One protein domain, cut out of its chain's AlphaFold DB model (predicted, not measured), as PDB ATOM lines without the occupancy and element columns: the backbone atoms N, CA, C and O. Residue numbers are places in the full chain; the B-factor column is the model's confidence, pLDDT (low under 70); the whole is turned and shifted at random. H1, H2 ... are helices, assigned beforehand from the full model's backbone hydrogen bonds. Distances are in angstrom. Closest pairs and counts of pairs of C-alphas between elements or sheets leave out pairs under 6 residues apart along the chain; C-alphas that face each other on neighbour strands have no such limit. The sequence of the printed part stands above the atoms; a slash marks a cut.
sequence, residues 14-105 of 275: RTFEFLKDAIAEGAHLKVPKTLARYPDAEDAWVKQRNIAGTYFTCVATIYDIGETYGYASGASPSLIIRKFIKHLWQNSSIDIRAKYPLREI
ATOM      1  N   ARG A  14     190.688 139.613 154.232       89.94
ATOM      2  CA  ARG A  14     191.541 140.109 155.327       89.94
ATOM      3  C   ARG A  14     190.767 140.915 156.376       89.94
ATOM      4  O   ARG A  14     191.056 140.815 157.562       89.94
ATOM      5  N   THR A  15     189.785 141.708 155.950       93.94
ATOM      6  CA  THR A  15     188.918 142.477 156.855       93.94
ATOM      7  C   THR A  15     187.979 141.562 157.630       93.94
ATOM      8  O   THR A  15     187.742 141.805 158.807       93.94
ATOM      9  N   PHE A  16     187.458 140.518 156.987       93.25
ATOM     10  CA  PHE A  16     186.618 139.516 157.631       93.25
ATOM     11  C   PHE A  16     187.381 138.773 158.731       93.25
ATOM     12  O   PHE A  16     186.904 138.736 159.861       93.25
ATOM     13  N   GLU A  17     188.587 138.281 158.433       94.31
ATOM     14  CA  GLU A  17     189.435 137.604 159.425       94.31
ATOM     15  C   GLU A  17     189.802 138.530 160.593       94.31
ATOM     16  O   GLU A  17     189.691 138.138 161.751       94.31
ATOM     17  N   PHE A  18     190.136 139.796 160.316       96.69
ATOM     18  CA  PHE A  18     190.344 140.790 161.373       96.69
ATOM     19  C   PHE A  18     189.103 140.965 162.261       96.69
ATOM     20  O   PHE A  18     189.218 140.953 163.484       96.69
ATOM     21  N   LEU A  19     187.920 141.142 161.662       95.88
ATOM     22  CA  LEU A  19     186.673 141.314 162.412       95.88
ATOM     23  C   LEU A  19     186.375 140.082 163.273       95.88
ATOM     24  O   LEU A  19     186.004 140.240 164.432       95.88
ATOM     25  N   LYS A  20     186.559 138.879 162.723       95.56
ATOM     26  CA  LYS A  20     186.357 137.604 163.418       95.56
ATOM     27  C   LYS A  20     187.287 137.478 164.624       95.56
ATOM     28  O   LYS A  20     186.793 137.285 165.733       95.56
ATOM     29  N   ASP A  21     188.590 137.668 164.427       97.31
ATOM     30  CA  ASP A  21     189.590 137.555 165.494       97.31
ATOM     31  C   ASP A  21     189.367 138.625 166.580       97.31
ATOM     32  O   ASP A  21     189.325 138.309 167.768       97.31
ATOM     33  N   ALA A  22     189.139 139.887 166.190       97.00
ATOM     34  CA  ALA A  22     188.917 140.988 167.132       97.00
ATOM     35  C   ALA A  22     187.614 140.830 167.936       97.00
ATOM     36  O   ALA A  22     187.534 141.219 169.106       97.00
ATOM     37  N   ILE A  23     186.564 140.272 167.324       95.94
ATOM     38  CA  ILE A  23     185.313 139.963 168.024       95.94
ATOM     39  C   ILE A  23     185.518 138.795 168.990       95.94
ATOM     40  O   ILE A  23     185.067 138.901 170.129       95.94
ATOM     41  N   ALA A  24     186.225 137.741 168.568       96.81
ATOM     42  CA  ALA A  24     186.489 136.555 169.380       96.81
ATOM     43  C   ALA A  24     187.256 136.877 170.674       96.81
ATOM     44  O   ALA A  24     186.923 136.335 171.723       96.81
ATOM     45  N   GLU A  25     188.214 137.811 170.643       97.19
ATOM     46  CA  GLU A  25     188.914 138.263 171.860       97.19
ATOM     47  C   GLU A  25     188.155 139.335 172.674       97.19
ATOM     48  O   GLU A  25     188.667 139.864 173.662       97.19
ATOM     49  N   GLY A  26     186.942 139.715 172.254       96.94
ATOM     50  CA  GLY A  26     186.105 140.677 172.974       96.94
ATOM     51  C   GLY A  26     186.480 142.151 172.781       96.94
ATOM     52  O   GLY A  26     186.005 142.999 173.538       96.94
ATOM     53  N   ALA A  27     187.275 142.523 171.768       96.19
ATOM     54  CA  ALA A  27     187.656 143.926 171.529       96.19
ATOM     55  C   ALA A  27     186.446 144.849 171.289       96.19
ATOM     56  O   ALA A  27     186.464 146.031 171.644       96.19
ATOM     57  N   HIS A  28     185.369 144.303 170.721       96.31
ATOM     58  CA  HIS A  28     184.107 145.005 170.485       96.31
ATOM     59  C   HIS A  28     183.326 145.328 171.771       96.31
ATOM     60  O   HIS A  28     182.466 146.206 171.740       96.31
ATOM     61  N   LEU A  29     183.606 144.652 172.889       96.19
ATOM     62  CA  LEU A  29     182.967 144.901 174.189       96.19
ATOM     63  C   LEU A  29     183.629 146.052 174.957       96.19
ATOM     64  O   LEU A  29     183.051 146.576 175.900       96.19
ATOM     65  N   LYS A  30     184.835 146.462 174.552       95.81
ATOM     66  CA  LYS A  30     185.581 147.550 175.190       95.81
ATOM     67  C   LYS A  30     185.164 148.886 174.576       95.81
ATOM     68  O   LYS A  30     185.204 149.036 173.354       95.81
ATOM     69  N   VAL A  31     184.831 149.881 175.395       95.06
ATOM     70  CA  VAL A  31     184.622 151.253 174.907       95.06
ATOM     71  C   VAL A  31     185.973 151.859 174.515       95.06
ATOM     72  O   VAL A  31     186.912 151.838 175.315       95.06
ATOM     73  N   PRO A  32     186.119 152.414 173.300       94.50
ATOM     74  CA  PRO A  32     187.352 153.069 172.880       94.50
ATOM     75  C   PRO A  32     187.708 154.239 173.801       94.50
ATOM     76  O   PRO A  32     186.868 155.093 174.086       94.50
ATOM     77  N   LYS A  33     188.984 154.351 174.196       92.00
ATOM     78  CA  LYS A  33     189.472 155.444 175.067       92.00
ATOM     79  C   LYS A  33     189.151 156.844 174.523       92.00
ATOM     80  O   LYS A  33     188.945 157.779 175.285       92.00
ATOM     81  N   THR A  34     189.091 156.988 173.199       90.00
ATOM     82  CA  THR A  34     188.717 158.231 172.503       90.00
ATOM     83  C   THR A  34     187.259 158.636 172.722       90.00
ATOM     84  O   THR A  34     186.952 159.825 172.647       90.00
ATOM     85  N   LEU A  35     186.374 157.664 172.966       88.81
ATOM     86  CA  LEU A  35     184.959 157.876 173.258       88.81
ATOM     87  C   LEU A  35     184.695 157.964 174.760       88.81
ATOM     88  O   LEU A  35     183.847 158.750 175.151       88.81
ATOM     89  N   ALA A  36     185.454 157.245 175.590       89.25
ATOM     90  CA  ALA A  36     185.255 157.160 177.043       89.25
ATOM     91  C   ALA A  36     185.247 158.515 177.786       89.25
ATOM     92  O   ALA A  36     184.807 158.589 178.925       89.25
ATOM     93  N   ARG A  37     185.725 159.589 177.147       88.44
ATOM     94  CA  ARG A  37     185.682 160.962 177.673       88.44
ATOM     95  C   ARG A  37     184.310 161.642 177.576       88.44
ATOM     96  O   ARG A  37     184.168 162.753 178.075       88.44
ATOM     97  N   TYR A  38     183.350 161.041 176.877       87.38
ATOM     98  CA  TYR A  38     182.015 161.600 176.677       87.38
ATOM     99  C   TYR A  38     180.983 160.898 177.575       87.38
ATOM    100  O   TYR A  38     181.101 159.689 177.780       87.38
ATOM    101  N   PRO A  39     179.960 161.610 178.082       87.06
ATOM    102  CA  PRO A  39     178.912 161.011 178.918       87.06
ATOM    103  C   PRO A  39     178.123 159.886 178.227       87.06
ATOM    104  O   PRO A  39     177.660 158.964 178.887       87.06
ATOM    105  N   ASP A  40     178.004 159.937 176.899       92.00
ATOM    106  CA  ASP A  40     177.250 159.012 176.046       92.00
ATOM    107  C   ASP A  40     178.152 157.992 175.320       92.00
ATOM    108  O   ASP A  40     177.803 157.459 174.263       92.00
ATOM    109  N   ALA A  41     179.347 157.720 175.857       91.50
ATOM    110  CA  ALA A  41     180.367 156.915 175.184       91.50
ATOM    111  C   ALA A  41     179.893 155.507 174.784       91.50
ATOM    112  O   ALA A  41     180.211 155.050 173.681       91.50
ATOM    113  N   GLU A  42     179.150 154.826 175.664       92.56
ATOM    114  CA  GLU A  42     178.624 153.480 175.403       92.56
ATOM    115  C   GLU A  42     177.586 153.517 174.279       92.56
ATOM    116  O   GLU A  42     177.718 152.776 173.307       92.56
ATOM    117  N   ASP A  43     176.623 154.438 174.334       92.88
ATOM    118  CA  ASP A  43     175.584 154.580 173.308       92.88
ATOM    119  C   ASP A  43     176.188 154.921 171.944       92.88
ATOM    120  O   ASP A  43     175.854 154.317 170.916       92.88
ATOM    121  N   ALA A  44     177.154 155.843 171.923       91.00
ATOM    122  CA  ALA A  44     177.907 156.172 170.724       91.00
ATOM    123  C   ALA A  44     178.668 154.950 170.181       91.00
ATOM    124  O   ALA A  44     178.752 154.762 168.961       91.00
ATOM    125  N   TRP A  45     179.211 154.102 171.060       95.06
ATOM    126  CA  TRP A  45     179.917 152.885 170.673       95.06
ATOM    127  C   TRP A  45     178.976 151.788 170.159       95.06
ATOM    128  O   TRP A  45     179.231 151.213 169.097       95.06
ATOM    129  N   VAL A  46     177.847 151.547 170.828       94.50
ATOM    130  CA  VAL A  46     176.752 150.676 170.367       94.50
ATOM    131  C   VAL A  46     176.284 151.104 168.978       94.50
ATOM    132  O   VAL A  46     176.204 150.278 168.068       94.50
ATOM    133  N   LYS A  47     176.053 152.403 168.763       92.06
ATOM    134  CA  LYS A  47     175.626 152.925 167.460       92.06
ATOM    135  C   LYS A  47     176.659 152.654 166.364       92.06
ATOM    136  O   LYS A  47     176.292 152.214 165.274       92.06
ATOM    137  N   GLN A  48     177.950 152.865 166.644       94.31
ATOM    138  CA  GLN A  48     179.031 152.544 165.701       94.31
ATOM    139  C   GLN A  48     179.083 151.044 165.377       94.31
ATOM    140  O   GLN A  48     179.189 150.691 164.200       94.31
ATOM    141  N   ARG A  49     178.956 150.175 166.393       95.31
ATOM    142  CA  ARG A  49     178.891 148.713 166.230       95.31
ATOM    143  C   ARG A  49     177.717 148.291 165.357       95.31
ATOM    144  O   ARG A  49     177.921 147.532 164.422       95.31
ATOM    145  N   ASN A  50     176.522 148.819 165.601       94.75
ATOM    146  CA  ASN A  50     175.319 148.436 164.861       94.75
ATOM    147  C   ASN A  50     175.385 148.865 163.387       94.75
ATOM    148  O   ASN A  50     175.066 148.079 162.493       94.75
ATOM    149  N   ILE A  51     175.877 150.078 163.114       93.44
ATOM    150  CA  ILE A  51     176.086 150.572 161.744       93.44
ATOM    151  C   ILE A  51     177.126 149.717 161.012       93.44
ATOM    152  O   ILE A  51     176.895 149.295 159.876       93.44
ATOM    153  N   ALA A  52     178.270 149.442 161.645       94.00
ATOM    154  CA  ALA A  52     179.324 148.641 161.032       94.00
ATOM    155  C   ALA A  52     178.937 147.165 160.892       94.00
ATOM    156  O   ALA A  52     179.238 146.563 159.867       94.00
ATOM    157  N   GLY A  53     178.232 146.608 161.874       93.00
ATOM    158  CA  GLY A  53     177.662 145.268 161.837       93.00
ATOM    159  C   GLY A  53     176.714 145.133 160.657       93.00
ATOM    160  O   GLY A  53     176.959 144.310 159.787       93.00
ATOM    161  N   THR A  54     175.723 146.020 160.539       91.81
ATOM    162  CA  THR A  54     174.809 146.054 159.383       91.81
ATOM    163  C   THR A  54     175.578 146.169 158.069       91.81
ATOM    164  O   THR A  54     175.293 145.464 157.103       91.81
ATOM    165  N   TYR A  55     176.601 147.028 158.019       91.38
ATOM    166  CA  TYR A  55     177.437 147.134 156.834       91.38
ATOM    167  C   TYR A  55     178.125 145.807 156.521       91.38
ATOM    168  O   TYR A  55     177.953 145.301 155.421       91.38
ATOM    169  N   PHE A  56     178.860 145.202 157.443       91.25
ATOM    170  CA  PHE A  56     179.630 144.007 157.128       91.25
ATOM    171  C   PHE A  56     178.805 142.724 157.074       91.25
ATOM    172  O   PHE A  56     179.304 141.786 156.487       91.25
ATOM    173  N   THR A  57     177.572 142.646 157.581       86.75
ATOM    174  CA  THR A  57     176.818 141.375 157.619       86.75
ATOM    175  C   THR A  57     175.722 141.234 156.569       86.75
ATOM    176  O   THR A  57     175.229 140.125 156.359       86.75
ATOM    177  N   CYS A  58     175.329 142.311 155.880       83.56
ATOM    178  CA  CYS A  58     174.215 142.253 154.935       83.56
ATOM    179  C   CYS A  58     174.483 142.968 153.600       83.56
ATOM    180  O   CYS A  58     175.522 143.588 153.367       83.56
ATOM    181  N   VAL A  59     173.516 142.887 152.680       80.06
ATOM    182  CA  VAL A  59     173.601 143.478 151.328       80.06
ATOM    183  C   VAL A  59     173.408 145.006 151.340       80.06
ATOM    184  O   VAL A  59     173.652 145.656 150.321       80.06
ATOM    185  N   ALA A  60     173.003 145.598 152.470       82.50
ATOM    186  CA  ALA A  60     172.665 147.017 152.568       82.50
ATOM    187  C   ALA A  60     173.798 147.925 152.070       82.50
ATOM    188  O   ALA A  60     174.991 147.693 152.321       82.50
ATOM    189  N   THR A  61     173.419 148.961 151.322       79.94
ATOM    190  CA  THR A  61     174.354 149.995 150.880       79.94
ATOM    191  C   THR A  61     174.601 151.010 151.997       79.94
ATOM    192  O   THR A  61     173.845 151.097 152.956       79.94
ATOM    193  N   ILE A  62     175.656 151.820 151.864       84.00
ATOM    194  CA  ILE A  62     175.898 152.956 152.770       84.00
ATOM    195  C   ILE A  62     174.707 153.926 152.800       84.00
ATOM    196  O   ILE A  62     174.461 154.537 153.834       84.00
ATOM    197  N   TYR A  63     173.981 154.062 151.688       80.75
ATOM    198  CA  TYR A  63     172.796 154.914 151.617       80.75
ATOM    199  C   TYR A  63     171.628 154.292 152.382       80.75
ATOM    200  O   TYR A  63     171.076 154.966 153.241       80.75
ATOM    201  N   ASP A  64     171.344 153.003 152.153       82.81
ATOM    202  CA  ASP A  64     170.291 152.257 152.865       82.81
ATOM    203  C   ASP A  64     170.508 152.332 154.393       82.81
ATOM    204  O   ASP A  64     169.585 152.557 155.172       82.81
ATOM    205  N   ILE A  65     171.766 152.187 154.829       87.94
ATOM    206  CA  ILE A  65     172.148 152.311 156.242       87.94
ATOM    207  C   ILE A  65     171.990 153.758 156.718       87.94
ATOM    208  O   ILE A  65     171.510 153.991 157.818       87.94
ATOM    209  N   GLY A  66     172.375 154.746 155.908       85.38
ATOM    210  CA  GLY A  66     172.171 156.155 156.235       85.38
ATOM    211  C   GLY A  66     170.707 156.466 156.531       85.38
ATOM    212  O   GLY A  66     170.410 156.974 157.606       85.38
ATOM    213  N   GLU A  67     169.810 156.069 155.631       84.00
ATOM    214  CA  GLU A  67     168.362 156.224 155.776       84.00
ATOM    215  C   GLU A  67     167.840 155.544 157.050       84.00
ATOM    216  O   GLU A  67     167.201 156.191 157.877       84.00
ATOM    217  N   THR A  68     168.221 154.280 157.275       87.25
ATOM    218  CA  THR A  68     167.815 153.498 158.459       87.25
ATOM    219  C   THR A  68     168.202 154.173 159.781       87.25
ATOM    220  O   THR A  68     167.467 154.096 160.760       87.25
ATOM    221  N   TYR A  69     169.359 154.839 159.823       86.00
ATOM    222  CA  TYR A  69     169.880 155.488 161.030       86.00
ATOM    223  C   TYR A  69     169.647 157.014 161.061       86.00
ATOM    224  O   TYR A  69     170.255 157.700 161.889       86.00
ATOM    225  N   GLY A  70     168.789 157.553 160.185       83.62
ATOM    226  CA  GLY A  70     168.397 158.969 160.177       83.62
ATOM    227  C   GLY A  70     169.466 159.937 159.653       83.62
ATOM    228  O   GLY A  70     169.473 161.113 160.009       83.62
ATOM    229  N   TYR A  71     170.402 159.468 158.827       82.44
ATOM    230  CA  TYR A  71     171.423 160.306 158.201       82.44
ATOM    231  C   TYR A  71     170.988 160.768 156.808       82.44
ATOM    232  O   TYR A  71     170.853 159.966 155.888       82.44
ATOM    233  N   ALA A  72     170.900 162.087 156.622       59.09
ATOM    234  CA  ALA A  72     170.551 162.709 155.341       59.09
ATOM    235  C   ALA A  72     171.585 162.476 154.215       59.09
ATOM    236  O   ALA A  72     171.305 162.745 153.050       59.09
ATOM    237  N   SER A  73     172.796 161.988 154.529       61.59
ATOM    238  CA  SER A  73     173.831 161.701 153.528       61.59
ATOM    239  C   SER A  73     174.626 160.423 153.827       61.59
ATOM    240  O   SER A  73     174.919 160.094 154.977       61.59
ATOM    241  N   GLY A  74     175.063 159.730 152.767       56.12
ATOM    242  CA  GLY A  74     175.918 158.536 152.857       56.12
ATOM    243  C   GLY A  74     177.360 158.799 153.337       56.12
ATOM    244  O   GLY A  74     178.108 157.857 153.621       56.12
ATOM    245  N   ALA A  75     177.780 160.063 153.462       60.97
ATOM    246  CA  ALA A  75     179.103 160.410 153.988       60.97
ATOM    247  C   ALA A  75     179.239 160.041 155.477       60.97
ATOM    248  O   ALA A  75     180.291 159.553 155.901       60.97
ATOM    249  N   SER A  76     178.156 160.181 156.250       77.81
ATOM    250  CA  SER A  76     178.156 159.931 157.695       77.81
ATOM    251  C   SER A  76     178.341 158.448 158.054       77.81
ATOM    252  O   SER A  76     179.265 158.154 158.819       77.81
ATOM    253  N   PRO A  77     177.602 157.480 157.466       86.50
ATOM    254  CA  PRO A  77     177.843 156.058 157.728       86.50
ATOM    255  C   PRO A  77     179.245 155.598 157.313       86.50
ATOM    256  O   PRO A  77     179.886 154.841 158.036       86.50
ATOM    257  N   SER A  78     179.771 156.101 156.191       87.19
ATOM    258  CA  SER A  78     181.126 155.757 155.726       87.19
ATOM    259  C   SER A  78     182.203 156.159 156.737       87.19
ATOM    260  O   SER A  78     183.124 155.389 157.026       87.19
ATOM    261  N   LEU A  79     182.084 157.368 157.294       90.12
ATOM    262  CA  LEU A  79     182.996 157.863 158.320       90.12
ATOM    263  C   LEU A  79     182.859 157.062 159.620       90.12
ATOM    264  O   LEU A  79     183.869 156.744 160.247       90.12
ATOM    265  N   ILE A  80     181.629 156.714 160.002       92.62
ATOM    266  CA  ILE A  80     181.335 155.895 161.183       92.62
ATOM    267  C   ILE A  80     181.985 154.515 161.066       92.62
ATOM    268  O   ILE A  80     182.679 154.105 161.989       92.62
ATOM    269  N   ILE A  81     181.852 153.837 159.923       94.19
ATOM    270  CA  ILE A  81     182.474 152.524 159.696       94.19
ATOM    271  C   ILE A  81     184.004 152.626 159.785       94.19
ATOM    272  O   ILE A  81     184.654 151.786 160.405       94.19
ATOM    273  N   ARG A  82     184.604 153.684 159.220       94.12
ATOM    274  CA  ARG A  82     186.054 153.915 159.329       94.12
ATOM    275  C   ARG A  82     186.496 154.127 160.779       94.12
ATOM    276  O   ARG A  82     187.517 153.573 161.186       94.12
ATOM    277  N   LYS A  83     185.745 154.921 161.549       94.50
ATOM    278  CA  LYS A  83     186.003 155.132 162.982       94.50
ATOM    279  C   LYS A  83     185.867 153.826 163.756       94.50
ATOM    280  O   LYS A  83     186.768 153.506 164.522       94.50
ATOM    281  N   PHE A  84     184.818 153.052 163.487       96.38
ATOM    282  CA  PHE A  84     184.593 151.743 164.090       96.38
ATOM    283  C   PHE A  84     185.786 150.803 163.885       96.38
ATOM    284  O   PHE A  84     186.320 150.303 164.867       96.38
ATOM    285  N   ILE A  85     186.264 150.620 162.648       97.31
ATOM    286  CA  ILE A  85     187.420 149.748 162.366       97.31
ATOM    287  C   ILE A  85     188.670 150.219 163.115       97.31
ATOM    288  O   ILE A  85     189.369 149.409 163.718       97.31
ATOM    289  N   LYS A  86     188.935 151.530 163.124       97.19
ATOM    290  CA  LYS A  86     190.071 152.095 163.862       97.19
ATOM    291  C   LYS A  86     189.954 151.833 165.365       97.19
ATOM    292  O   LYS A  86     190.929 151.423 165.983       97.19
ATOM    293  N   HIS A  87     188.782 152.075 165.942       96.88
ATOM    294  CA  HIS A  87     188.507 151.859 167.358       96.88
ATOM    295  C   HIS A  87     188.615 150.383 167.747       96.88
ATOM    296  O   HIS A  87     189.277 150.057 168.727       96.88
ATOM    297  N   LEU A  88     188.040 149.491 166.939       97.38
ATOM    298  CA  LEU A  88     188.132 148.051 167.146       97.38
ATOM    299  C   LEU A  88     189.593 147.589 167.109       97.38
ATOM    300  O   LEU A  88     190.030 146.881 168.010       97.38
ATOM    301  N   TRP A  89     190.371 148.068 166.130       97.81
ATOM    302  CA  TRP A  89     191.805 147.784 166.028       97.81
ATOM    303  C   TRP A  89     192.574 148.290 167.252       97.81
ATOM    304  O   TRP A  89     193.389 147.564 167.802       97.81
ATOM    305  N   GLN A  90     192.293 149.506 167.732       96.62
ATOM    306  CA  GLN A  90     192.930 150.067 168.931       96.62
ATOM    307  C   GLN A  90     192.600 149.296 170.214       96.62
ATOM    308  O   GLN A  90     193.443 149.223 171.105       96.62
ATOM    309  N   ASN A  91     191.395 148.735 170.302       97.25
ATOM    310  CA  ASN A  91     190.968 147.898 171.420       97.25
ATOM    311  C   ASN A  91     191.510 146.466 171.341       97.25
ATOM    312  O   ASN A  91     191.369 145.719 172.317       97.25
ATOM    313  N   SER A  92     192.094 146.095 170.198       97.62
ATOM    314  CA  SER A  92     192.611 144.755 169.973       97.62
ATOM    315  C   SER A  92     193.982 144.544 170.622       97.62
ATOM    316  O   SER A  92     194.751 145.492 170.834       97.62
ATOM    317  N   SER A  93     194.313 143.288 170.912       97.38
ATOM    318  CA  SER A  93     195.627 142.874 171.416       97.38
ATOM    319  C   SER A  93     196.781 143.288 170.487       97.38
ATOM    320  O   SER A  93     196.594 143.652 169.322       97.38
ATOM    321  N   ILE A  94     198.010 143.292 171.016       97.31
ATOM    322  CA  ILE A  94     199.213 143.580 170.214       97.31
ATOM    323  C   ILE A  94     199.341 142.553 169.081       97.31
ATOM    324  O   ILE A  94     199.613 142.946 167.948       97.31
ATOM    325  N   ASP A  95     199.042 141.285 169.362       97.38
ATOM    326  CA  ASP A  95     199.142 140.187 168.399       97.38
ATOM    327  C   ASP A  95     198.169 140.361 167.227       97.38
ATOM    328  O   ASP A  95     198.586 140.313 166.067       97.38
ATOM    329  N   ILE A  96     196.893 140.675 167.492       97.00
ATOM    330  CA  ILE A  96     195.921 140.973 166.425       97.00
ATOM    331  C   ILE A  96     196.344 142.208 165.628       97.00
ATOM    332  O   ILE A  96     196.263 142.211 164.397       97.00
ATOM    333  N   ARG A  97     196.823 143.264 166.293       97.50
ATOM    334  CA  ARG A  97     197.263 144.487 165.604       97.50
ATOM    335  C   ARG A  97     198.488 144.262 164.721       97.50
ATOM    336  O   ARG A  97     198.575 144.888 163.663       97.50
ATOM    337  N   ALA A  98     199.405 143.392 165.140       96.50
ATOM    338  CA  ALA A  98     200.563 142.985 164.355       96.50
ATOM    339  C   ALA A  98     200.149 142.112 163.159       96.50
ATOM    340  O   ALA A  98     200.608 142.348 162.042       96.50
ATOM    341  N   LYS A  99     199.223 141.164 163.367       97.19
ATOM    342  CA  LYS A  99     198.673 140.287 162.319       97.19
ATOM    343  C   LYS A  99     197.890 141.064 161.254       97.19
ATOM    344  O   LYS A  99     197.979 140.746 160.065       97.19
ATOM    345  N   TYR A 100     197.163 142.105 161.667       97.06
ATOM    346  CA  TYR A 100     196.337 142.945 160.799       97.06
ATOM    347  C   TYR A 100     196.685 144.435 160.953       97.06
ATOM    348  O   TYR A 100     195.985 145.179 161.652       97.06
ATOM    349  N   PRO A 101     197.741 144.924 160.279       95.81
ATOM    350  CA  PRO A 101     198.065 146.344 160.271       95.81
ATOM    351  C   PRO A 101     196.890 147.177 159.747       95.81
ATOM    352  O   PRO A 101     196.323 146.874 158.697       95.81
ATOM    353  N   LEU A 102     196.553 148.277 160.431       94.06
ATOM    354  CA  LEU A 102     195.359 149.080 160.122       94.06
ATOM    355  C   LEU A 102     195.272 149.520 158.647       94.06
ATOM    356  O   LEU A 102     194.186 149.563 158.076       94.06
ATOM    357  N   ARG A 103     196.416 149.822 158.018       91.75
ATOM    358  CA  ARG A 103     196.509 150.242 156.606       91.75
ATOM    359  C   ARG A 103     196.083 149.157 155.606       91.75
ATOM    360  O   ARG A 103     195.765 149.477 154.467       91.75
ATOM    361  N   GLU A 104     196.089 147.896 156.025       91.19
ATOM    362  CA  GLU A 104     195.771 146.731 155.193       91.19
ATOM    363  C   GLU A 104     194.322 146.261 155.376       91.19
ATOM    364  O   GLU A 104     193.842 145.422 154.614       91.19
ATOM    365  N   ILE A 105     193.602 146.818 156.356       92.12
ATOM    366  CA  ILE A 105     192.192 146.516 156.600       92.12
ATOM    367  C   ILE A 105     191.341 147.328 155.621       92.12
ATOM    368  O   ILE A 105     191.133 148.536 155.764       92.12
TER     369      ILE A 105
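This is residues 14 to 105 of the 275 residues of an uncharacterized protein of Candidatus Gottesmanbacteria bacterium GW2011_GWA1_43_11 (UniProt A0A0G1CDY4). Two long helices, H2 and H4, cross at nearly a right angle; short H3 packs near the first residues of H4, while H1 and short H5 lie toward its other end. A long link, residues 25 to 40, leads from H1 to H2. You have 92 printed residues with five named helices, H1 to H5 in chain order, and no named strand: the class is all helix. The whole is compact, with a radius of gyration of the C-alphas of 13.1 A and spans of 38 by 32 by 21 A.

Start at the hub H4, residues 75 to 91. With residues 77 to 84 it touches H2, residues 41 to 57, about perpendicular at 74 degrees; the closest C-alphas, Ala 52 and Ile 81, are 5.2 A apart. H3, residues 62 to 68, touches H4, about perpendicular at 82 degrees, closest at C-alphas Gly 66 and Pro 77, 5.9 A. H3 also touches H2 at a steep tilt of 56 degrees, closest at C-alphas Ile 51 and Ile 65, 7.0 A. H5, residues 94 to 99, only just touches H4, with 3 pairs of C-alphas within 8 A, and only at the corner. H1, residues 14 to 24, only just touches H5, with 3 such pairs, at a shallow tilt of 27 degrees, opposite ways; C-alphas Ala 22 and Ile 96 are closest, 7.0 A. The helix packing is mostly crossed. In all five helices every O i to N i+4 pair is within hydrogen-bond range.

Find C-alpha 14 at (191.541, 140.109, 155.327), where H1 begins; it is 15.4 A long. H2 measures 23.7 A, H3 9.9 A and H5 8.6 A. H4 runs 24.5 A from C-alpha 75 at (179.103, 160.410, 153.988) to C-alpha 91 at (190.968, 147.898, 171.420).

The C-alphas farthest apart, Ala 72 and Asp 95, are 38.7 A apart. The printed part has no cut. The pLDDT is under 70 at residues 72 to 75.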